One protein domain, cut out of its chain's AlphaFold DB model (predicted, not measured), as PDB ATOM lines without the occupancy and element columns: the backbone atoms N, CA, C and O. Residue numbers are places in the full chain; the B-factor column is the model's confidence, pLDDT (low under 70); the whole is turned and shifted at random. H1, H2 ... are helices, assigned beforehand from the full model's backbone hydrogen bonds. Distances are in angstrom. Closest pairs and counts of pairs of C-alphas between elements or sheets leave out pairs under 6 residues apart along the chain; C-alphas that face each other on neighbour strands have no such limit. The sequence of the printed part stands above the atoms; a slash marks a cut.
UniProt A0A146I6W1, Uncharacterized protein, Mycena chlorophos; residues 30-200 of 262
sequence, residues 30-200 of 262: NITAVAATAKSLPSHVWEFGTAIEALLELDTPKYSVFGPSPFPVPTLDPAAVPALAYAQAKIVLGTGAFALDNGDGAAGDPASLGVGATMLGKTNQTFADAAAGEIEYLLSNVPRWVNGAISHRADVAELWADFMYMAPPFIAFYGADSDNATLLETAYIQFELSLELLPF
ATOM      1  N   ASN A  30       4.925 -21.614  34.349       91.12
ATOM      2  CA  ASN A  30       6.287 -21.821  33.860       91.12
ATOM      3  C   ASN A  30       7.210 -20.664  34.283       91.12
ATOM      4  O   ASN A  30       7.277 -19.640  33.601       91.12
ATOM      5  N   ILE A  31       7.942 -20.845  35.385       90.25
ATOM      6  CA  ILE A  31       8.864 -19.830  35.917       90.25
ATOM      7  C   ILE A  31       9.942 -19.445  34.893       90.25
ATOM      8  O   ILE A  31      10.252 -18.265  34.762       90.25
ATOM      9  N   THR A  32      10.464 -20.387  34.103       89.50
ATOM     10  CA  THR A  32      11.464 -20.085  33.064       89.50
ATOM     11  C   THR A  32      10.910 -19.129  32.007       89.50
ATOM     12  O   THR A  32      11.605 -18.210  31.576       89.50
ATOM     13  N   ALA A  33       9.649 -19.304  31.601       92.50
ATOM     14  CA  ALA A  33       8.987 -18.397  30.666       92.50
ATOM     15  C   ALA A  33       8.732 -17.013  31.289       92.50
ATOM     16  O   ALA A  33       8.904 -15.996  30.615       92.50
ATOM     17  N   VAL A  34       8.378 -16.962  32.579       93.50
ATOM     18  CA  VAL A  34       8.222 -15.701  33.321       93.50
ATOM     19  C   VAL A  34       9.560 -14.970  33.436       93.50
ATOM     20  O   VAL A  34       9.630 -13.799  33.085       93.50
ATOM     21  N   ALA A  35      10.640 -15.656  33.813       92.94
ATOM     22  CA  ALA A  35      11.981 -15.078  33.890       92.94
ATOM     23  C   ALA A  35      12.480 -14.581  32.521       92.94
ATOM     24  O   ALA A  35      13.090 -13.519  32.427       92.94
ATOM     25  N   ALA A  36      12.187 -15.307  31.437       94.50
ATOM     26  CA  ALA A  36      12.491 -14.850  30.081       94.50
ATOM     27  C   ALA A  36      11.715 -13.572  29.715       94.50
ATOM     28  O   ALA A  36      12.276 -12.667  29.102       94.50
ATOM     29  N   THR A  37      10.451 -13.484  30.132       95.69
ATOM     30  CA  THR A  37       9.595 -12.304  29.934       95.69
ATOM     31  C   THR A  37      10.088 -11.111  30.757       95.69
ATOM     32  O   THR A  37      10.204 -10.009  30.228       95.69
ATOM     33  N   ALA A  38      10.473 -11.340  32.015       94.56
ATOM     34  CA  ALA A  38      11.071 -10.333  32.890       94.56
ATOM     35  C   ALA A  38      12.400  -9.791  32.342       94.56
ATOM     36  O   ALA A  38      12.755  -8.657  32.617       94.56
ATOM     37  N   LYS A  39      13.131 -10.566  31.529       95.75
ATOM     38  CA  LYS A  39      14.340 -10.086  30.838       95.75
ATOM     39  C   LYS A  39      14.018  -9.269  29.580       95.75
ATOM     40  O   LYS A  39      14.756  -8.332  29.271       95.75
ATOM     41  N   SER A  40      12.976  -9.637  28.831       95.38
ATOM     42  CA  SER A  40      12.732  -9.124  27.474       95.38
ATOM     43  C   SER A  40      11.780  -7.933  27.381       95.38
ATOM     44  O   SER A  40      11.931  -7.142  26.454       95.38
ATOM     45  N   LEU A  41      10.813  -7.814  28.293       95.50
ATOM     46  CA  LEU A  41       9.812  -6.745  28.261       95.50
ATOM     47  C   LEU A  41      10.263  -5.403  28.842       95.50
ATOM     48  O   LEU A  41       9.807  -4.400  28.294       95.50
ATOM     49  N   PRO A  42      11.104  -5.343  29.898       96.12
ATOM     50  CA  PRO A  42      11.526  -4.068  30.449       96.12
ATOM     51  C   PRO A  42      12.076  -3.111  29.392       96.12
ATOM     52  O   PRO A  42      12.859  -3.494  28.513       96.12
ATOM     53  N   SER A  43      11.665  -1.861  29.508       94.62
ATOM     54  CA  SER A  43      12.046  -0.740  28.655       94.62
ATOM     55  C   SER A  43      12.428   0.509  29.450       94.62
ATOM     56  O   SER A  43      13.038   1.407  28.872       94.62
ATOM     57  N   HIS A  44      12.143   0.540  30.754       93.44
ATOM     58  CA  HIS A  44      12.505   1.625  31.661       93.44
ATOM     59  C   HIS A  44      13.511   1.177  32.727       93.44
ATOM     60  O   HIS A  44      13.607   0.004  33.085       93.44
ATOM     61  N   VAL A  45      14.260   2.143  33.254       94.00
ATOM     62  CA  VAL A  45      15.392   1.930  34.169       94.00
ATOM     63  C   VAL A  45      14.984   1.187  35.438       94.00
ATOM     64  O   VAL A  45      15.599   0.180  35.786       94.00
ATOM     65  N   TRP A  46      13.900   1.628  36.080       94.62
ATOM     66  CA  TRP A  46      13.378   0.995  37.291       94.62
ATOM     67  C   TRP A  46      12.919  -0.454  37.056       94.62
ATOM     68  O   TRP A  46      13.026  -1.303  37.945       94.62
ATOM     69  N   GLU A  47      12.457  -0.771  35.841       96.88
ATOM     70  CA  GLU A  47      12.071  -2.130  35.450       96.88
ATOM     71  C   GLU A  47      13.311  -3.020  35.318       96.88
ATOM     72  O   GLU A  47      13.282  -4.180  35.732       96.88
ATOM     73  N   PHE A  48      14.416  -2.481  34.786       97.25
ATOM     74  CA  PHE A  48      15.692  -3.193  34.740       97.25
ATOM     75  C   PHE A  48      16.218  -3.480  36.146       97.25
ATOM     76  O   PHE A  48      16.576  -4.625  36.410       97.25
ATOM     77  N   GLY A  49      16.225  -2.489  37.044       96.81
ATOM     78  CA  GLY A  49      16.649  -2.662  38.440       96.81
ATOM     79  C   GLY A  49      15.844  -3.737  39.164       96.81
ATOM     80  O   GLY A  49      16.401  -4.717  39.660       96.81
ATOM     81  N   THR A  50      14.516  -3.633  39.088       97.38
ATOM     82  CA  THR A  50      13.596  -4.629  39.659       97.38
ATOM     83  C   THR A  50      13.846  -6.028  39.084       97.38
ATOM     84  O   THR A  50      13.873  -7.019  39.817       97.38
ATOM     85  N   ALA A  51      14.063  -6.139  37.768       97.75
ATOM     86  CA  ALA A  51      14.370  -7.416  37.132       97.75
ATOM     87  C   ALA A  51      15.727  -7.980  37.580       97.75
ATOM     88  O   ALA A  51      15.834  -9.190  37.767       97.75
ATOM     89  N   ILE A  52      16.754  -7.144  37.772       97.81
ATOM     90  CA  ILE A  52      18.074  -7.578  38.255       97.81
ATOM     91  C   ILE A  52      17.948  -8.245  39.625       97.81
ATOM     92  O   ILE A  52      18.433  -9.367  39.784       97.81
ATOM     93  N   GLU A  53      17.279  -7.604  40.587       97.44
ATOM     94  CA  GLU A  53      17.106  -8.162  41.934       97.44
ATOM     95  C   GLU A  53      16.284  -9.454  41.912       97.44
ATOM     96  O   GLU A  53      16.739 -10.489  42.408       97.44
ATOM     97  N   ALA A  54      15.137  -9.452  41.225       96.12
ATOM     98  CA  ALA A  54      14.285 -10.634  41.124       96.12
ATOM     99  C   ALA A  54      15.007 -11.828  40.470       96.12
ATOM    100  O   ALA A  54      14.857 -12.972  40.899       96.12
ATOM    101  N   LEU A  55      15.813 -11.582  39.432       95.56
ATOM    102  CA  LEU A  55      16.601 -12.624  38.774       95.56
ATOM    103  C   LEU A  55      17.763 -13.104  39.643       95.56
ATOM    104  O   LEU A  55      18.106 -14.283  39.579       95.56
ATOM    105  N   LEU A  56      18.372 -12.226  40.445       95.81
ATOM    106  CA  LEU A  56      19.436 -12.606  41.370       95.81
ATOM    107  C   LEU A  56      18.898 -13.553  42.445       95.81
ATOM    108  O   LEU A  56      19.519 -14.583  42.714       95.81
ATOM    109  N   GLU A  57      17.742 -13.218  43.017       94.44
ATOM    110  CA  GLU A  57      17.034 -14.028  44.011       94.44
ATOM    111  C   GLU A  57      16.540 -15.355  43.439       94.44
ATOM    112  O   GLU A  57      16.618 -16.381  44.112       94.44
ATOM    113  N   LEU A  58      16.074 -15.360  42.190       92.31
ATOM    114  CA  LEU A  58      15.616 -16.574  41.527       92.31
ATOM    115  C   LEU A  58      16.786 -17.495  41.155       92.31
ATOM    116  O   LEU A  58      16.842 -18.639  41.601       92.31
ATOM    117  N   ASP A  59      17.721 -17.010  40.333       91.06
ATOM    118  CA  ASP A  59      18.750 -17.843  39.700       91.06
ATOM    119  C   ASP A  59      19.914 -18.155  40.659       91.06
ATOM    120  O   ASP A  59      20.537 -19.218  40.576       91.06
ATOM    121  N   THR A  60      20.235 -17.233  41.574       91.75
ATOM    122  CA  THR A  60      21.399 -17.330  42.468       91.75
ATOM    123  C   THR A  60      21.127 -16.771  43.878       91.75
ATOM    124  O   THR A  60      21.891 -15.925  44.358       91.75
ATOM    125  N   PRO A  61      20.110 -17.273  44.609       91.88
ATOM    126  CA  PRO A  61      19.647 -16.696  45.882       91.88
ATOM    127  C   PRO A  61      20.744 -16.556  46.942       91.88
ATOM    128  O   PRO A  61      20.718 -15.630  47.749       91.88
ATOM    129  N   LYS A  62      21.752 -17.436  46.921       91.19
ATOM    130  CA  LYS A  62      22.900 -17.397  47.843       91.19
ATOM    131  C   LYS A  62      23.733 -16.108  47.769       91.19
ATOM    132  O   LYS A  62      24.480 -15.853  48.706       91.19
ATOM    133  N   TYR A  63      23.644 -15.356  46.668       94.00
ATOM    134  CA  TYR A  63      24.327 -14.071  46.475       94.00
ATOM    135  C   TYR A  63      23.405 -12.861  46.678       94.00
ATOM    136  O   TYR A  63      23.888 -11.735  46.652       94.00
ATOM    137  N   SER A  64      22.103 -13.082  46.871       95.00
ATOM    138  CA  SER A  64      21.162 -12.025  47.254       95.00
ATOM    139  C   SER A  64      21.307 -11.670  48.736       95.00
ATOM    140  O   SER A  64      21.941 -12.405  49.498       95.00
ATOM    141  N   VAL A  65      20.636 -10.601  49.171       94.69
ATOM    142  CA  VAL A  65      20.535 -10.210  50.590       94.69
ATOM    143  C   VAL A  65      19.905 -11.286  51.482       94.69
ATOM    144  O   VAL A  65      20.140 -11.293  52.687       94.69
ATOM    145  N   PHE A  66      19.156 -12.225  50.899       93.69
ATOM    146  CA  PHE A  66      18.557 -13.366  51.597       93.69
ATOM    147  C   PHE A  66      19.494 -14.583  51.682       93.69
ATOM    148  O   PHE A  66      19.125 -15.626  52.225       93.69
ATOM    149  N   GLY A  67      20.705 -14.472  51.130       91.06
ATOM    150  CA  GLY A  67      21.734 -15.497  51.214       91.06
ATOM    151  C   GLY A  67      22.288 -15.680  52.636       91.06
ATOM    152  O   GLY A  67      22.090 -14.845  53.515       91.06
ATOM    153  N   PRO A  68      23.040 -16.765  52.887       92.38
ATOM    154  CA  PRO A  68      23.605 -17.047  54.211       92.38
ATOM    155  C   PRO A  68      24.729 -16.082  54.619       92.38
ATOM    156  O   PRO A  68      25.064 -15.979  55.798       92.38
ATOM    157  N   SER A  69      25.376 -15.426  53.654       93.50
ATOM    158  CA  SER A  69      26.477 -14.482  53.885       93.50
ATOM    159  C   SER A  69      26.495 -13.437  52.762       93.50
ATOM    160  O   SER A  69      27.317 -13.537  51.853       93.50
ATOM    161  N   PRO A  70      25.540 -12.489  52.775       92.12
ATOM    162  CA  PRO A  70      25.359 -11.523  51.691       92.12
ATOM    163  C   PRO A  70      26.418 -10.413  51.682       92.12
ATOM    164  O   PRO A  70      26.691  -9.842  50.629       92.12
ATOM    165  N   PHE A  71      27.026 -10.129  52.841       96.38
ATOM    166  CA  PHE A  71      27.990  -9.045  53.024       96.38
ATOM    167  C   PHE A  71      29.281  -9.521  53.723       96.38
ATOM    168  O   PHE A  71      29.208 -10.403  54.587       96.38
ATOM    169  N   PRO A  72      30.448  -8.929  53.395       95.88
ATOM    170  CA  PRO A  72      30.661  -8.039  52.248       95.88
ATOM    171  C   PRO A  72      30.370  -8.777  50.934       95.88
ATOM    172  O   PRO A  72      30.487 -10.003  50.866       95.88
ATOM    173  N   VAL A  73      29.953  -8.041  49.905       95.38
ATOM    174  CA  VAL A  73      29.526  -8.646  48.642       95.38
ATOM    175  C   VAL A  73      30.704  -9.420  48.041       95.38
ATOM    176  O   VAL A  73      31.796  -8.858  47.890       95.38
ATOM    177  N   PRO A  74      30.528 -10.706  47.692       95.44
ATOM    178  CA  PRO A  74      31.611 -11.498  47.133       95.44
ATOM    179  C   PRO A  74      32.019 -10.978  45.750       95.44
ATOM    180  O   PRO A  74      31.196 -10.497  44.974       95.44
ATOM    181  N   THR A  75      33.294 -11.139  45.397       97.25
ATOM    182  CA  THR A  75      33.749 -10.949  44.016       97.25
ATOM    183  C   THR A  75      33.224 -12.095  43.153       97.25
ATOM    184  O   THR A  75      33.546 -13.260  43.394       97.25
ATOM    185  N   LEU A  76      32.414 -11.770  42.145       95.25
ATOM    186  CA  LEU A  76      31.750 -12.730  41.264       95.25
ATOM    187  C   LEU A  76      32.178 -12.500  39.816       95.25
ATOM    188  O   LEU A  76      32.420 -11.364  39.422       95.25
ATOM    189  N   ASP A  77      32.232 -13.571  39.026       95.50
ATOM    190  CA  ASP A  77      32.302 -13.461  37.568       95.50
ATOM    191  C   ASP A  77      30.901 -13.103  37.035       95.50
ATOM    192  O   ASP A  77      29.988 -13.932  37.156       95.50
ATOM    193  N   PRO A  78      30.697 -11.908  36.444       94.69
ATOM    194  CA  PRO A  78      29.393 -11.504  35.927       94.69
ATOM    195  C   PRO A  78      28.840 -12.463  34.869       94.69
ATOM    196  O   PRO A  78      27.629 -12.652  34.795       94.69
ATOM    197  N   ALA A  79      29.702 -13.124  34.087       93.50
ATOM    198  CA  ALA A  79      29.271 -14.079  33.067       93.50
ATOM    199  C   ALA A  79      28.711 -15.380  33.669       93.50
ATOM    200  O   ALA A  79      27.933 -16.079  33.017       93.50
ATOM    201  N   ALA A  80      29.080 -15.701  34.913       92.12
ATOM    202  CA  ALA A  80      28.607 -16.879  35.635       92.12
ATOM    203  C   ALA A  80      27.309 -16.627  36.426       92.12
ATOM    204  O   ALA A  80      26.700 -17.581  36.914       92.12
ATOM    205  N   VAL A  81      26.880 -15.366  36.561       94.81
ATOM    206  CA  VAL A  81      25.683 -14.970  37.316       94.81
ATOM    207  C   VAL A  81      24.696 -14.281  36.366       94.81
ATOM    208  O   VAL A  81      24.900 -13.117  36.020       94.81
ATOM    209  N   PRO A  82      23.605 -14.951  35.943       93.75
ATOM    210  CA  PRO A  82      22.693 -14.429  34.920       93.75
ATOM    211  C   PRO A  82      22.142 -13.025  35.199       93.75
ATOM    212  O   PRO A  82      21.991 -12.236  34.267       93.75
ATOM    213  N   ALA A  83      21.863 -12.705  36.465       96.19
ATOM    214  CA  ALA A  83      21.402 -11.381  36.874       96.19
ATOM    215  C   ALA A  83      22.470 -10.294  36.677       96.19
ATOM    216  O   ALA A  83      22.145  -9.202  36.223       96.19
ATOM    217  N   LEU A  84      23.749 -10.598  36.933       97.81
ATOM    218  CA  LEU A  84      24.850  -9.653  36.717       97.81
ATOM    219  C   LEU A  84      25.166  -9.479  35.232       97.81
ATOM    220  O   LEU A  84      25.402  -8.357  34.795       97.81
ATOM    221  N   ALA A  85      25.102 -10.553  34.440       97.12
ATOM    222  CA  ALA A  85      25.194 -10.451  32.985       97.12
ATOM    223  C   ALA A  85      24.071  -9.570  32.409       97.12
ATOM    224  O   ALA A  85      24.308  -8.761  31.512       97.12
ATOM    225  N   TYR A  86      22.850  -9.696  32.943       97.62
ATOM    226  CA  TYR A  86      21.730  -8.833  32.577       97.62
ATOM    227  C   TYR A  86      21.964  -7.380  33.011       97.62
ATOM    228  O   TYR A  86      21.845  -6.483  32.182       97.62
ATOM    229  N   ALA A  87      22.374  -7.151  34.263       97.88
ATOM    230  CA  ALA A  87      22.700  -5.825  34.783       97.88
ATOM    231  C   ALA A  87      23.758  -5.123  33.923       97.88
ATOM    232  O   ALA A  87      23.548  -4.003  33.466       97.88
ATOM    233  N   GLN A  88      24.852  -5.817  33.608       97.19
ATOM    234  CA  GLN A  88      25.930  -5.291  32.775       97.19
ATOM    235  C   GLN A  88      25.455  -4.891  31.370       97.19
ATOM    236  O   GLN A  88      26.011  -3.972  30.776       97.19
ATOM    237  N   ALA A  89      24.439  -5.570  30.831       96.81
ATOM    238  CA  ALA A  89      23.867  -5.259  29.525       96.81
ATOM    239  C   ALA A  89      22.835  -4.115  29.552       96.81
ATOM    240  O   ALA A  89      22.496  -3.597  28.487       96.81
ATOM    241  N   LYS A  90      22.293  -3.765  30.725       96.38
ATOM    242  CA  LYS A  90      21.193  -2.798  30.875       96.38
ATOM    243  C   LYS A  90      21.596  -1.480  31.514       96.38
ATOM    244  O   LYS A  90      21.013  -0.465  31.163       96.38
ATOM    245  N   ILE A  91      22.576  -1.488  32.411       96.50
ATOM    246  CA  ILE A  91      23.083  -0.268  33.039       96.50
ATOM    247  C   ILE A  91      23.785   0.581  31.977       96.50
ATOM    248  O   ILE A  91      24.721   0.119  31.317       96.50
ATOM    249  N   VAL A  92      23.355   1.833  31.843       94.62
ATOM    250  CA  VAL A  92      23.970   2.811  30.947       94.62
ATOM    251  C   VAL A  92      24.828   3.748  31.785       94.62
ATOM    252  O   VAL A  92      24.345   4.686  32.408       94.62
ATOM    253  N   LEU A  93      26.131   3.474  31.802       93.69
ATOM    254  CA  LEU A  93      27.080   4.212  32.632       93.69
ATOM    255  C   LEU A  93      27.237   5.664  32.166       93.69
ATOM    256  O   LEU A  93      27.541   5.927  30.998       93.69
ATOM    257  N   GLY A  94      27.097   6.592  33.110       89.38
ATOM    258  CA  GLY A  94      27.337   8.018  32.924       89.38
ATOM    259  C   GLY A  94      28.194   8.607  34.045       89.38
ATOM    260  O   GLY A  94      29.177   8.004  34.471       89.38
ATOM    261  N   THR A  95      27.868   9.822  34.492       78.62
ATOM    262  CA  THR A  95      28.616  10.539  35.544       78.62
ATOM    263  C   THR A  95      27.695  11.445  36.359       78.62
ATOM    264  O   THR A  95      26.682  11.919  35.841       78.62
ATOM    265  N   GLY A  96      28.073  11.742  37.607       72.44
ATOM    266  CA  GLY A  96      27.335  12.662  38.478       72.44
ATOM    267  C   GLY A  96      25.905  12.185  38.735       72.44
ATOM    268  O   GLY A  96      25.702  11.030  39.080       72.44
ATOM    269  N   ALA A  97      24.927  13.064  38.498       68.19
ATOM    270  CA  ALA A  97      23.493  12.784  38.646       68.19
ATOM    271  C   ALA A  97      22.943  11.671  37.738       68.19
ATOM    272  O   ALA A  97      21.786  11.294  37.869       68.19
ATOM    273  N   PHE A  98      23.750  11.197  36.787       83.88
ATOM    274  CA  PHE A  98      23.356  10.215  35.785       83.88
ATOM    275  C   PHE A  98      24.348   9.052  35.746       83.88
ATOM    276  O   PHE A  98      24.793   8.634  34.677       83.88
ATOM    277  N   ALA A  99      24.830   8.620  36.913       86.56
ATOM    278  CA  ALA A  99      25.911   7.649  37.007       86.56
ATOM    279  C   ALA A  99      25.484   6.251  36.528       86.56
ATOM    280  O   ALA A  99      26.250   5.602  35.810       86.56
ATOM    281  N   LEU A 100      24.271   5.814  36.884       92.00
ATOM    282  CA  LEU A 100      23.732   4.495  36.521       92.00
ATOM    283  C   LEU A 100      22.714   4.518  35.374       92.00
ATOM    284  O   LEU A 100      22.568   3.505  34.689       92.00
ATOM    285  N   ASP A 101      22.039   5.648  35.171       92.62
ATOM    286  CA  ASP A 101      21.219   5.984  34.003       92.62
ATOM    287  C   ASP A 101      20.847   7.485  34.067       92.62
ATOM    288  O   ASP A 101      21.106   8.140  35.074       92.62
ATOM    289  N   ASN A 102      20.228   8.052  33.027       83.88
ATOM    290  CA  ASN A 102      19.699   9.416  33.057       83.88
ATOM    291  C   ASN A 102      18.386   9.564  33.865       83.88
ATOM    292  O   ASN A 102      18.012  10.688  34.211       83.88
ATOM    293  N   GLY A 103      17.689   8.452  34.138       79.25
ATOM    294  CA  GLY A 103      16.503   8.377  34.996       79.25
ATOM    295  C   GLY A 103      15.259   9.119  34.501       79.25
ATOM    296  O   GLY A 103      14.297   9.216  35.253       79.25
ATOM    297  N   ASP A 104      15.255   9.699  33.294       85.75
ATOM    298  CA  ASP A 104      14.148  10.504  32.740       85.75
ATOM    299  C   ASP A 104      13.551  11.547  33.729       85.75
ATOM    300  O   ASP A 104      12.357  11.874  33.728       85.75
ATOM    301  N   GLY A 105      14.408  12.114  34.588       87.62
ATOM    302  CA  GLY A 105      14.039  13.097  35.614       87.62
ATOM    303  C   GLY A 105      13.577  12.510  36.955       87.62
ATOM    304  O   GLY A 105      13.227  13.276  37.858       87.62
ATOM    305  N   ALA A 106      13.585  11.187  37.111       92.38
ATOM    306  CA  ALA A 106      13.482  10.504  38.394       92.38
ATOM    307  C   ALA A 106      14.876  10.297  39.004       92.38
ATOM    308  O   ALA A 106      15.810   9.857  38.340       92.38
ATOM    309  N   ALA A 107      15.000  10.602  40.292       94.25
ATOM    310  CA  ALA A 107      16.164  10.262  41.101       94.25
ATOM    311  C   ALA A 107      16.078   8.828  41.649       94.25
ATOM    312  O   ALA A 107      17.098   8.200  41.902       94.25
ATOM    313  N   GLY A 108      14.862   8.304  41.844       93.25
ATOM    314  CA  GLY A 108      14.667   6.938  42.329       93.25
ATOM    315  C   GLY A 108      15.034   5.879  41.290       93.25
ATOM    316  O   GLY A 108      15.657   4.883  41.635       93.25
ATOM    317  N   ASP A 109      14.679   6.084  40.023       95.69
ATOM    318  CA  ASP A 109      14.764   5.025  39.012       95.69
ATOM    319  C   ASP A 109      16.196   4.514  38.765       95.69
ATOM    320  O   ASP A 109      16.380   3.294  38.806       95.69
ATOM    321  N   PRO A 110      17.232   5.365  38.588       96.81
ATOM    322  CA  PRO A 110      18.614   4.892  38.462       96.81
ATOM    323  C   PRO A 110      19.123   4.166  39.712       96.81
ATOM    324  O   PRO A 110      19.874   3.196  39.592       96.81
ATOM    325  N   ALA A 111      18.666   4.565  40.904       97.06
ATOM    326  CA  ALA A 111      19.046   3.938  42.169       97.06
ATOM    327  C   ALA A 111      18.677   2.445  42.230       97.06
ATOM    328  O   ALA A 111      19.418   1.657  42.819       97.06
ATOM    329  N   SER A 112      17.603   2.033  41.546       97.25
ATOM    330  CA  SER A 112      17.188   0.623  41.458       97.25
ATOM    331  C   SER A 112      18.237  -0.290  40.799       97.25
ATOM    332  O   SER A 112      18.250  -1.499  41.015       97.25
ATOM    333  N   LEU A 113      19.151   0.269  39.998       98.25
ATOM    334  CA  LEU A 113      20.269  -0.461  39.392       98.25
ATOM    335  C   LEU A 113      21.443  -0.655  40.364       98.25
ATOM    336  O   LEU A 113      22.370  -1.424  40.086       98.25
ATOM    337  N   GLY A 114      21.434   0.059  41.490       97.81
ATOM    338  CA  GLY A 114      22.576   0.230  42.374       97.81
ATOM    339  C   GLY A 114      23.061  -1.056  43.040       97.81
ATOM    340  O   GLY A 114      24.271  -1.236  43.202       97.81
ATOM    341  N   VAL A 115      22.167  -2.003  43.344       98.12
ATOM    342  CA  VAL A 115      22.553  -3.339  43.843       98.12
ATOM    343  C   VAL A 115      23.403  -4.066  42.798       98.12
ATOM    344  O   VAL A 115      24.533  -4.473  43.079       98.12
ATOM    345  N   GLY A 116      22.913  -4.152  41.557       98.19
ATOM    346  CA  GLY A 116      23.643  -4.766  40.446       98.19
ATOM    347  C   GLY A 116      24.973  -4.064  40.159       98.19
ATOM    348  O   GLY A 116      25.996  -4.729  39.987       98.19
ATOM    349  N   ALA A 117      24.985  -2.730  40.175       98.31
ATOM    350  CA  ALA A 117      26.191  -1.932  39.972       98.31
ATOM    351  C   ALA A 117      27.235  -2.151  41.078       98.31
ATOM    352  O   ALA A 117      28.414  -2.331  40.776       98.31
ATOM    353  N   THR A 118      26.814  -2.231  42.342       98.50
ATOM    354  CA  THR A 118      27.704  -2.515  43.481       98.50
ATOM    355  C   THR A 118      28.357  -3.891  43.338       98.50
ATOM    356  O   THR A 118      29.568  -4.034  43.520       98.50
ATOM    357  N   MET A 119      27.583  -4.908  42.939       98.50
ATOM    358  CA  MET A 119      28.101  -6.261  42.711       98.50
ATOM    359  C   MET A 119      29.075  -6.321  41.524       98.50
ATOM    360  O   MET A 119      30.151  -6.910  41.639       98.50
ATOM    361  N   LEU A 120      28.746  -5.678  40.398       98.62
ATOM    362  CA  LEU A 120      29.646  -5.556  39.241       98.62
ATOM    363  C   LEU A 120      30.925  -4.778  39.592       98.62
ATOM    364  O   LEU A 120      32.019  -5.133  39.142       98.62
ATOM    365  N   GLY A 121      30.798  -3.769  40.457       98.12
ATOM    366  CA  GLY A 121      31.880  -2.931  40.965       98.12
ATOM    367  C   GLY A 121      33.032  -3.710  41.599       98.12
ATOM    368  O   GLY A 121      34.180  -3.279  41.529       98.12
ATOM    369  N   LYS A 122      32.771  -4.918  42.119       97.81
ATOM    370  CA  LYS A 122      33.811  -5.799  42.682       97.81
ATOM    371  C   LYS A 122      34.859  -6.262  41.671       97.81
ATOM    372  O   LYS A 122      35.932  -6.700  42.078       97.81
ATOM    373  N   THR A 123      34.551  -6.209  40.375       97.50
ATOM    374  CA  THR A 123      35.464  -6.611  39.289       97.50
ATOM    375  C   THR A 123      35.695  -5.513  38.255       97.50
ATOM    376  O   THR A 123      36.586  -5.644  37.417       97.50
ATOM    377  N   ASN A 124      34.922  -4.426  38.306       97.62
ATOM    378  CA  ASN A 124      34.972  -3.351  37.330       97.62
ATOM    379  C   ASN A 124      34.814  -1.985  38.009       97.62
ATOM    380  O   ASN A 124      33.727  -1.616  38.450       97.62
ATOM    381  N   GLN A 125      35.904  -1.214  38.020       96.88
ATOM    382  CA  GLN A 125      35.965   0.081  38.696       96.88
ATOM    383  C   GLN A 125      34.923   1.082  38.180       96.88
ATOM    384  O   GLN A 125      34.401   1.852  38.969       96.88
ATOM    385  N   THR A 126      34.548   1.047  36.898       96.44
ATOM    386  CA  THR A 126      33.558   1.992  36.361       96.44
ATOM    387  C   THR A 126      32.172   1.779  36.972       96.44
ATOM    388  O   THR A 126      31.473   2.749  37.244       96.44
ATOM    389  N   PHE A 127      31.782   0.530  37.251       98.00
ATOM    390  CA  PHE A 127      30.539   0.251  37.980       98.00
ATOM    391  C   PHE A 127      30.643   0.635  39.459       98.00
ATOM    392  O   PHE A 127      29.664   1.118  40.022       98.00
ATOM    393  N   ALA A 128      31.818   0.460  40.076       97.38
ATOM    394  CA  ALA A 128      32.049   0.885  41.456       97.38
ATOM    395  C   ALA A 128      31.936   2.412  41.602       97.38
ATOM    396  O   ALA A 128      31.225   2.895  42.480       97.38
ATOM    397  N   ASP A 129      32.580   3.161  40.704       96.38
ATOM    398  CA  ASP A 129      32.526   4.623  40.668       96.38
ATOM    399  C   ASP A 129      31.099   5.113  40.400       96.38
ATOM    400  O   ASP A 129      30.644   6.070  41.022       96.38
ATOM    401  N   ALA A 130      30.367   4.435  39.509       97.50
ATOM    402  CA  ALA A 130      28.989   4.789  39.210       97.50
ATOM    403  C   ALA A 130      28.037   4.524  40.389       97.50
ATOM    404  O   ALA A 130      27.215   5.379  40.708       97.50
ATOM    405  N   ALA A 131      28.178   3.389  41.084       97.88
ATOM    406  CA  ALA A 131      27.406   3.107  42.294       97.88
ATOM    407  C   ALA A 131      27.693   4.137  43.401       97.88
ATOM    408  O   ALA A 131      26.769   4.650  44.028       97.88
ATOM    409  N   ALA A 132      28.965   4.493  43.605       96.94
ATOM    410  CA  ALA A 132      29.347   5.527  44.562       96.94
ATOM    411  C   ALA A 132      28.768   6.904  44.188       96.94
ATOM    412  O   ALA A 132      28.240   7.602  45.054       96.94
ATOM    413  N   GLY A 133      28.828   7.273  42.906       96.12
ATOM    414  CA  GLY A 133      28.275   8.527  42.394       96.12
ATOM    415  C   GLY A 133      26.758   8.620  42.548       96.12
ATOM    416  O   GLY A 133      26.251   9.675  42.921       96.12
ATOM    417  N   GLU A 134      26.036   7.517  42.342       97.25
ATOM    418  CA  GLU A 134      24.587   7.468  42.556       97.25
ATOM    419  C   GLU A 134      24.225   7.671  44.038       97.25
ATOM    420  O   GLU A 134      23.331   8.454  44.358       97.25
ATOM    421  N   ILE A 135      24.961   7.042  44.966       97.38
ATOM    422  CA  ILE A 135      24.795   7.285  46.410       97.38
ATOM    423  C   ILE A 135      25.052   8.757  46.747       97.38
ATOM    424  O   ILE A 135      24.262   9.373  47.464       97.38
ATOM    425  N   GLU A 136      26.140   9.340  46.240       96.25
ATOM    426  CA  GLU A 136      26.463  10.748  46.485       96.25
ATOM    427  C   GLU A 136      25.350  11.675  45.978       96.25
ATOM    428  O   GLU A 136      24.908  12.560  46.720       96.25
ATOM    429  N   TYR A 137      24.857  11.425  44.762       96.00
ATOM    430  CA  TYR A 137      23.782  12.187  44.140       96.00
ATOM    431  C   TYR A 137      22.493  12.145  44.970       96.00
ATOM    432  O   TYR A 137      21.969  13.200  45.350       96.00
ATOM    433  N   LEU A 138      22.024  10.942  45.325       96.62
ATOM    434  CA  LEU A 138      20.827  10.741  46.148       96.62
ATOM    435  C   LEU A 138      20.901  11.504  47.471       96.62
ATOM    436  O   LEU A 138      19.924  12.108  47.916       96.62
ATOM    437  N   LEU A 139      22.063  11.469  48.124       96.81
ATOM    438  CA  LEU A 139      22.203  12.020  49.465       96.81
ATOM    439  C   LEU A 139      22.428  13.529  49.473       96.81
ATOM    440  O   LEU A 139      21.925  14.197  50.384       96.81
ATOM    441  N   SER A 140      23.135  14.059  48.476       95.69
ATOM    442  CA  SER A 140      23.666  15.426  48.508       95.69
ATOM    443  C   SER A 140      22.974  16.387  47.547       95.69
ATOM    444  O   SER A 140      23.017  17.597  47.766       95.69
ATOM    445  N   ASN A 141      22.349  15.882  46.481       95.62
ATOM    446  CA  ASN A 141      21.869  16.716  45.378       95.62
ATOM    447  C   ASN A 141      20.359  16.637  45.161       95.62
ATOM    448  O   ASN A 141      19.767  17.628  44.733       95.62
ATOM    449  N   VAL A 142      19.738  15.491  45.440       96.50
ATOM    450  CA  VAL A 142      18.301  15.310  45.211       96.50
ATOM    451  C   VAL A 142      17.488  16.173  46.188       96.50
ATOM    452  O   VAL A 142      17.790  16.188  47.391       96.50
ATOM    453  N   PRO A 143      16.450  16.896  45.714       97.06
ATOM    454  CA  PRO A 143      15.576  17.685  46.572       97.06
ATOM    455  C   PRO A 143      14.986  16.864  47.718       97.06
ATOM    456  O   PRO A 143      14.723  15.669  47.593       97.06
ATOM    457  N   ARG A 144      14.734  17.527  48.843       97.31
ATOM    458  CA  ARG A 144      14.134  16.918  50.030       97.31
ATOM    459  C   ARG A 144      12.719  17.449  50.210       97.31
ATOM    460  O   ARG A 144      12.479  18.645  50.037       97.31
ATOM    461  N   TRP A 145      11.789  16.586  50.596       96.19
ATOM    462  CA  TRP A 145      10.501  17.020  51.118       96.19
ATOM    463  C   TRP A 145      10.676  17.747  52.458       96.19
ATOM    464  O   TRP A 145      11.739  17.703  53.076       96.19
ATOM    465  N   VAL A 146       9.618  18.402  52.942       95.50
ATOM    466  CA  VAL A 146       9.667  19.259  54.141       95.50
ATOM    467  C   VAL A 146      10.131  18.515  55.402       95.50
ATOM    468  O   VAL A 146      10.678  19.136  56.306       95.50
ATOM    469  N   ASN A 147       9.908  17.196  55.467       92.94
ATOM    470  CA  ASN A 147      10.311  16.330  56.578       92.94
ATOM    471  C   ASN A 147      11.688  15.669  56.370       92.94
ATOM    472  O   ASN A 147      12.113  14.882  57.206       92.94
ATOM    473  N   GLY A 148      12.394  15.973  55.275       96.50
ATOM    474  CA  GLY A 148      13.719  15.424  54.972       96.50
ATOM    475  C   GLY A 148      13.725  14.146  54.122       96.50
ATOM    476  O   GLY A 148      14.810  13.617  53.849       96.50
ATOM    477  N   ALA A 149      12.561  13.654  53.680       96.94
ATOM    478  CA  ALA A 149      12.491  12.551  52.721       96.94
ATOM    479  C   ALA A 149      13.150  12.953  51.391       96.94
ATOM    480  O   ALA A 149      12.915  14.057  50.902       96.94
ATOM    481  N   ILE A 150      13.974  12.083  50.808       97.50
ATOM    482  CA  ILE A 150      14.510  12.256  49.452       97.50
ATOM    483  C   ILE A 150      13.344  12.242  48.464       97.50
ATOM    484  O   ILE A 150      12.434  11.422  48.568       97.50
ATOM    485  N   SER A 151      13.367  13.176  47.521       95.94
ATOM    486  CA  SER A 151      12.408  13.232  46.429       95.94
ATOM    487  C   SER A 151      12.596  12.067  45.463       95.94
ATOM    488  O   SER A 151      13.718  11.686  45.136       95.94
ATOM    489  N   HIS A 152      11.494  11.556  44.922       95.31
ATOM    490  CA  HIS A 152      11.560  10.664  43.772       95.31
ATOM    491  C   HIS A 152      11.975  11.416  42.498       95.31
ATOM    492  O   HIS A 152      12.581  10.831  41.605       95.31
ATOM    493  N   ARG A 153      11.681  12.719  42.409       94.50
ATOM    494  CA  ARG A 153      12.034  13.578  41.270       94.50
ATOM    495  C   ARG A 153      13.386  14.257  41.486       94.50
ATOM    496  O   ARG A 153      13.707  14.697  42.586       94.50
ATOM    497  N   ALA A 154      14.152  14.385  40.409       92.94
ATOM    498  CA  ALA A 154      15.494  14.964  40.424       92.94
ATOM    499  C   ALA A 154      15.517  16.494  40.617       92.94
ATOM    500  O   ALA A 154      16.516  17.043  41.080       92.94
ATOM    501  N   ASP A 155      14.445  17.195  40.241       92.38
ATOM    502  CA  ASP A 155      14.402  18.657  40.092       92.38
ATOM    503  C   ASP A 155      13.404  19.363  41.022       92.38
ATOM    504  O   ASP A 155      13.537  20.558  41.295       92.38
ATOM    505  N   VAL A 156      12.427  18.629  41.545       92.19
ATOM    506  CA  VAL A 156      11.410  19.128  42.476       92.19
ATOM    507  C   VAL A 156      11.262  18.178  43.654       92.19
ATOM    508  O   VAL A 156      11.579  16.998  43.545       92.19
ATOM    509  N   ALA A 157      10.786  18.677  44.795       96.00
ATOM    510  CA  ALA A 157      10.426  17.818  45.919       96.00
ATOM    511  C   ALA A 157       9.066  17.163  45.641       96.00
ATOM    512  O   ALA A 157       8.053  17.857  45.601       96.00
ATOM    513  N   GLU A 158       9.044  15.846  45.450       92.25
ATOM    514  CA  GLU A 158       7.847  15.068  45.136       92.25
ATOM    515  C   GLU A 158       8.025  13.611  45.594       92.25
ATOM    516  O   GLU A 158       9.064  12.996  45.359       92.25
ATOM    517  N   LEU A 159       7.023  13.061  46.281       92.38
ATOM    518  CA  LEU A 159       7.102  11.740  46.909       92.38
ATOM    519  C   LEU A 159       6.250  10.728  46.163       92.38
ATOM    520  O   LEU A 159       5.043  10.926  46.020       92.38
ATOM    521  N   TRP A 160       6.876   9.647  45.706       93.69
ATOM    522  CA  TRP A 160       6.217   8.544  45.014       93.69
ATOM    523  C   TRP A 160       6.420   7.254  45.808       93.69
ATOM    524  O   TRP A 160       7.442   7.072  46.467       93.69
ATOM    525  N   ALA A 161       5.421   6.371  45.798       90.81
ATOM    526  CA  ALA A 161       5.432   5.179  46.647       90.81
ATOM    527  C   ALA A 161       6.485   4.144  46.216       90.81
ATOM    528  O   ALA A 161       7.039   3.437  47.054       90.81
ATOM    529  N   ASP A 162       6.775   4.073  44.921       90.25
ATOM    530  CA  ASP A 162       7.811   3.213  44.344       90.25
ATOM    531  C   ASP A 162       9.229   3.601  44.796       90.25
ATOM    532  O   ASP A 162      10.060   2.710  44.962       90.25
ATOM    533  N   PHE A 163       9.496   4.875  45.111       94.12
ATOM    534  CA  PHE A 163      10.785   5.338  45.645       94.12
ATOM    535  C   PHE A 163      11.294   4.478  46.808       94.12
ATOM    536  O   PHE A 163      12.488   4.200  46.892       94.12
ATOM    537  N   MET A 164      10.386   4.023  47.678       94.00
ATOM    538  CA  MET A 164      10.714   3.188  48.836       94.00
ATOM    539  C   MET A 164      11.361   1.850  48.464       94.00
ATOM    540  O   MET A 164      12.090   1.293  49.281       94.00
ATOM    541  N   TYR A 165      11.087   1.339  47.262       95.25
ATOM    542  CA  TYR A 165      11.742   0.159  46.709       95.25
ATOM    543  C   TYR A 165      12.988   0.528  45.894       95.25
ATOM    544  O   TYR A 165      13.969  -0.203  45.932       95.25
ATOM    545  N   MET A 166      12.992   1.673  45.205       96.25
ATOM    546  CA  MET A 166      14.085   1.990  44.281       96.25
ATOM    547  C   MET A 166      15.386   2.428  44.970       96.25
ATOM    548  O   MET A 166      16.456   1.958  44.601       96.25
ATOM    549  N   ALA A 167      15.322   3.328  45.958       96.88
ATOM    550  CA  ALA A 167      16.530   3.952  46.517       96.88
ATOM    551  C   ALA A 167      16.938   3.436  47.910       96.88
ATOM    552  O   ALA A 167      18.106   3.079  48.079       96.88
ATOM    553  N   PRO A 168      16.051   3.347  48.926       97.81
ATOM    554  CA  PRO A 168      16.459   2.900  50.259       97.81
ATOM    555  C   PRO A 168      17.111   1.505  50.293       97.81
ATOM    556  O   PRO A 168      18.139   1.380  50.964       97.81
ATOM    557  N   PRO A 169      16.620   0.476  49.565       97.69
ATOM    558  CA  PRO A 169      17.292  -0.821  49.506       97.69
ATOM    559  C   PRO A 169      18.713  -0.730  48.948       97.69
ATOM    560  O   PRO A 169      19.624  -1.326  49.519       97.69
ATOM    561  N   PHE A 170      18.934   0.081  47.910       98.25
ATOM    562  CA  PHE A 170      20.274   0.323  47.379       98.25
ATOM    563  C   PHE A 170      21.184   1.026  48.397       98.25
ATOM    564  O   PHE A 170      22.297   0.558  48.636       98.25
ATOM    565  N   ILE A 171      20.715   2.091  49.057       98.69
ATOM    566  CA  ILE A 171      21.493   2.793  50.094       98.69
ATOM    567  C   ILE A 171      21.893   1.818  51.212       98.69
ATOM    568  O   ILE A 171      23.046   1.815  51.651       98.69
ATOM    569  N   ALA A 172      20.967   0.955  51.642       98.56
ATOM    570  CA  ALA A 172      21.243  -0.062  52.649       98.56
ATOM    571  C   ALA A 172      22.251  -1.109  52.150       98.56
ATOM    572  O   ALA A 172      23.199  -1.431  52.862       98.56
ATOM    573  N   PHE A 173      22.075  -1.617  50.928       98.50
ATOM    574  CA  PHE A 173      22.965  -2.605  50.320       98.50
ATOM    575  C   PHE A 173      24.397  -2.074  50.204       98.50
ATOM    576  O   PHE A 173      25.343  -2.736  50.629       98.50
ATOM    577  N   TYR A 174      24.555  -0.850  49.692       98.56
ATOM    578  CA  TYR A 174      25.852  -0.188  49.582       98.56
ATOM    579  C   TYR A 174      26.463   0.082  50.963       98.56
ATOM    580  O   TYR A 174      27.655  -0.138  51.172       98.56
ATOM    581  N   GLY A 175      25.652   0.511  51.936       98.50
ATOM    582  CA  GLY A 175      26.073   0.696  53.326       98.50
ATOM    583  C   GLY A 175      26.576  -0.591  53.983       98.50
ATOM    584  O   GLY A 175      27.629  -0.581  54.613       98.50
ATOM    585  N   ALA A 176      25.872  -1.708  53.800       98.12
ATOM    586  CA  ALA A 176      26.283  -3.008  54.324       98.12
ATOM    587  C   ALA A 176      27.567  -3.529  53.656       98.12
ATOM    588  O   ALA A 176      28.447  -4.049  54.337       98.12
ATOM    589  N   ASP A 177      27.702  -3.364  52.338       98.00
ATOM    590  CA  ASP A 177      28.903  -3.772  51.603       98.00
ATOM    591  C   ASP A 177      30.150  -2.947  51.969       98.00
ATOM    592  O   ASP A 177      31.266  -3.470  51.991       98.00
ATOM    593  N   SER A 178      29.957  -1.663  52.279       97.81
ATOM    594  CA  SER A 178      31.022  -0.717  52.639       97.81
ATOM    595  C   SER A 178      31.288  -0.598  54.144       97.81
ATOM    596  O   SER A 178      32.094   0.240  54.544       97.81
ATOM    597  N   ASP A 179      30.631  -1.419  54.974       97.38
ATOM    598  CA  ASP A 179      30.678  -1.343  56.445       97.38
ATOM    599  C   ASP A 179      30.377   0.074  56.984       97.38
ATOM    600  O   ASP A 179      31.006   0.590  57.910       97.38
ATOM    601  N   ASN A 180      29.407   0.750  56.362       98.06
ATOM    602  CA  ASN A 180      29.022   2.117  56.676       98.06
ATOM    603  C   ASN A 180      27.662   2.163  57.386       98.06
ATOM    604  O   ASN A 180      26.598   2.257  56.764       98.06
ATOM    605  N   ALA A 181      27.706   2.176  58.720       97.44
ATOM    606  CA  ALA A 181      26.516   2.258  59.567       97.44
ATOM    607  C   ALA A 181      25.664   3.520  59.323       97.44
ATOM    608  O   ALA A 181      24.446   3.469  59.477       97.44
ATOM    609  N   THR A 182      26.275   4.632  58.892       98.19
ATOM    610  CA  THR A 182      25.539   5.881  58.616       98.19
ATOM    611  C   THR A 182      24.636   5.727  57.395       98.19
ATOM    612  O   THR A 182      23.514   6.230  57.386       98.19
ATOM    613  N   LEU A 183      25.088   5.001  56.368       98.19
ATOM    614  CA  LEU A 183      24.263   4.713  55.194       98.19
ATOM    615  C   LEU A 183      23.112   3.762  55.534       98.19
ATOM    616  O   LEU A 183      21.991   3.991  55.087       98.19
ATOM    617  N   LEU A 184      23.350   2.760  56.384       97.81
ATOM    618  CA  LEU A 184      22.291   1.866  56.869       97.81
ATOM    619  C   LEU A 184      21.208   2.624  57.646       97.81
ATOM    620  O   LEU A 184      20.018   2.452  57.383       97.81
ATOM    621  N   GLU A 185      21.614   3.498  58.567       98.06
ATOM    622  CA  GLU A 185      20.691   4.368  59.299       98.06
ATOM    623  C   GLU A 185      19.949   5.319  58.350       98.06
ATOM    624  O   GLU A 185      18.733   5.472  58.447       98.06
ATOM    625  N   THR A 186      20.653   5.898  57.374       98.31
ATOM    626  CA  THR A 186      20.049   6.774  56.366       98.31
ATOM    627  C   THR A 186      18.968   6.045  55.573       98.31
ATOM    628  O   THR A 186      17.870   6.577  55.432       98.31
ATOM    629  N   ALA A 187      19.233   4.827  55.095       98.06
ATOM    630  CA  ALA A 187      18.251   4.023  54.374       98.06
ATOM    631  C   ALA A 187      16.987   3.773  55.211       98.06
ATOM    632  O   ALA A 187      15.872   3.981  54.727       98.06
ATOM    633  N   TYR A 188      17.158   3.397  56.483       96.69
ATOM    634  CA  TYR A 188      16.050   3.197  57.418       96.69
ATOM    635  C   TYR A 188      15.225   4.479  57.614       96.69
ATOM    636  O   TYR A 188      14.002   4.458  57.477       96.69
ATOM    637  N   ILE A 189      15.891   5.612  57.855       97.44
ATOM    638  CA  ILE A 189      15.230   6.910  58.039       97.44
ATOM    639  C   ILE A 189      14.456   7.315  56.778       97.44
ATOM    640  O   ILE A 189      13.321   7.768  56.879       97.44
ATOM    641  N   GLN A 190      15.023   7.136  55.581       96.69
ATOM    642  CA  GLN A 190      14.322   7.477  54.337       96.69
ATOM    643  C   GLN A 190      13.050   6.647  54.132       96.69
ATOM    644  O   GLN A 190      12.041   7.170  53.650       96.69
ATOM    645  N   PHE A 191      13.066   5.383  54.553       93.25
ATOM    646  CA  PHE A 191      11.880   4.536  54.545       93.25
ATOM    647  C   PHE A 191      10.809   5.042  55.528       93.25
ATOM    648  O   PHE A 191       9.644   5.174  55.148       93.25
ATOM    649  N   GLU A 192      11.189   5.394  56.763       93.31
ATOM    650  CA  GLU A 192      10.257   5.954  57.755       93.31
ATOM    651  C   GLU A 192       9.640   7.285  57.303       93.31
ATOM    652  O   GLU A 192       8.423   7.460  57.387       93.31
ATOM    653  N   LEU A 193      10.456   8.204  56.779       94.81
ATOM    654  CA  LEU A 193       9.997   9.518  56.319       94.81
ATOM    655  C   LEU A 193       9.046   9.420  55.119       94.81
ATOM    656  O   LEU A 193       8.131  10.236  54.993       94.81
ATOM    657  N   SER A 194       9.237   8.418  54.257       91.75
ATOM    658  CA  SER A 194       8.326   8.137  53.142       91.75
ATOM    659  C   SER A 194       6.985   7.587  53.646       91.75
ATOM    660  O   SER A 194       5.923   8.052  53.228       91.75
ATOM    661  N   LEU A 195       7.016   6.651  54.603       88.88
ATOM    662  CA  LEU A 195       5.818   6.055  55.209       88.88
ATOM    663  C   LEU A 195       4.947   7.046  55.983       88.88
ATOM    664  O   LEU A 195       3.732   6.862  56.056       88.88
ATOM    665  N   GLU A 196       5.548   8.077  56.576       89.81
ATOM    666  CA  GLU A 196       4.808   9.136  57.269       89.81
ATOM    667  C   GLU A 196       3.797   9.827  56.339       89.81
ATOM    668  O   GLU A 196       2.701  10.196  56.765       89.81
ATOM    669  N   LEU A 197       4.158   9.973  55.062       84.56
ATOM    670  CA  LEU A 197       3.426  10.772  54.079       84.56
ATOM    671  C   LEU A 197       2.652   9.925  53.067       84.56
ATOM    672  O   LEU A 197       1.639  10.386  52.539       84.56
ATOM    673  N   LEU A 198       3.078   8.681  52.843       82.75
ATOM    674  CA  LEU A 198       2.414   7.701  51.984       82.75
ATOM    675  C   LEU A 198       1.933   6.497  52.812       82.75
ATOM    676  O   LEU A 198       2.433   5.383  52.645       82.75
ATOM    677  N   PRO A 199       0.971   6.686  53.735       68.44
ATOM    678  CA  PRO A 199       0.489   5.588  54.551       68.44
ATOM    679  C   PRO A 199      -0.222   4.555  53.672       68.44
ATOM    680  O   PRO A 199      -1.221   4.850  53.012       68.44
ATOM    681  N   PHE A 200       0.245   3.309  53.720       57.12
ATOM    682  CA  PHE A 200      -0.556   2.169  53.290       57.12
ATOM    683  C   PHE A 200      -1.845   2.157  54.122       57.12
ATOM    684  O   PHE A 200      -1.805   2.377  55.332       57.12
TER     685      PHE A 200
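AT A GLANCE: This is residues 30 to 200 of the 262 residues of an uncharacterized protein of Mycena chlorophos (UniProt A0A146I6W1). A short helix, H5, sits in the middle of a helical body: the hairpin of H2 and H3 packs on it, H6 and H8 pack on other sides, and H9 covers H8. H1 lies at the rim beside H2, and the short H4 and H7 bridge H2 and H9. The printed part has 171 residues with nine named helices, H1 to H9 in chain order, and no named strand: class all helix. It is compact, with a radius of gyration of the C-alphas of 15.2 A and spans of 44 by 33 by 31 A.

HOW THE PARTS SIT: H1, residues 31 to 40, and H2, residues 45 to 59, form a helical hairpin that only just touches, with 3 pairs of C-alphas within 8 A, the closest those of Ala 38 and Ala 51 at 6.1 A. H2 and H3, residues 82 to 90, form another, with closest C-alphas of Leu 56 and Ala 83 at 5.1 A. H4, residues 108 to 111, touches H2 at residues 45 to 49 alone, closest C-alphas Asp 109 and Trp 46, 4.6 A. H5, residues 114 to 121, is about perpendicular to H3 at 81 degrees, closest C-alphas Gly 116 and Ala 87, 5.8 A. H5 and H6, residues 125 to 140, form a hairpin, closest C-alphas Gly 121 and Ala 128, 3.9 A. H7, residues 163 to 166, touches H4, closest C-alphas Phe 163 and Gly 108, 5.4 A. H8, residues 168 to 177, touches H5, closest C-alphas Phe 170 and Gly 114, 5.5 A. H8 and H9, residues 181 to 197, form a hairpin at a shallow tilt of 11 degrees, closest C-alphas Pro 168 and Ala 187, 4.6 A. Each O i to N i+4 pair is within hydrogen-bond range in H1, H2, H3, H5, H6 and H8, and 12 of 13 in H9; H4 and H7 are too short for one.

IN THESE COORDINATES: H1 begins at C-alpha 31 (8.864, -19.830, 35.917), and H9 ends at C-alpha 197 (3.426, 10.772, 54.079). From first to last C-alpha H2 measures 20.8 A, H6 22.0 A and H9 25.2 A.

THE WHOLE: The C-alphas farthest apart, of Asn 30 and Val 146, are 45.9 A apart. The printed part has no cut; the links H2 to H3, H3 to H4 and H6 to H7 are long. Residues 97 and 199 to 200 are under pLDDT 70.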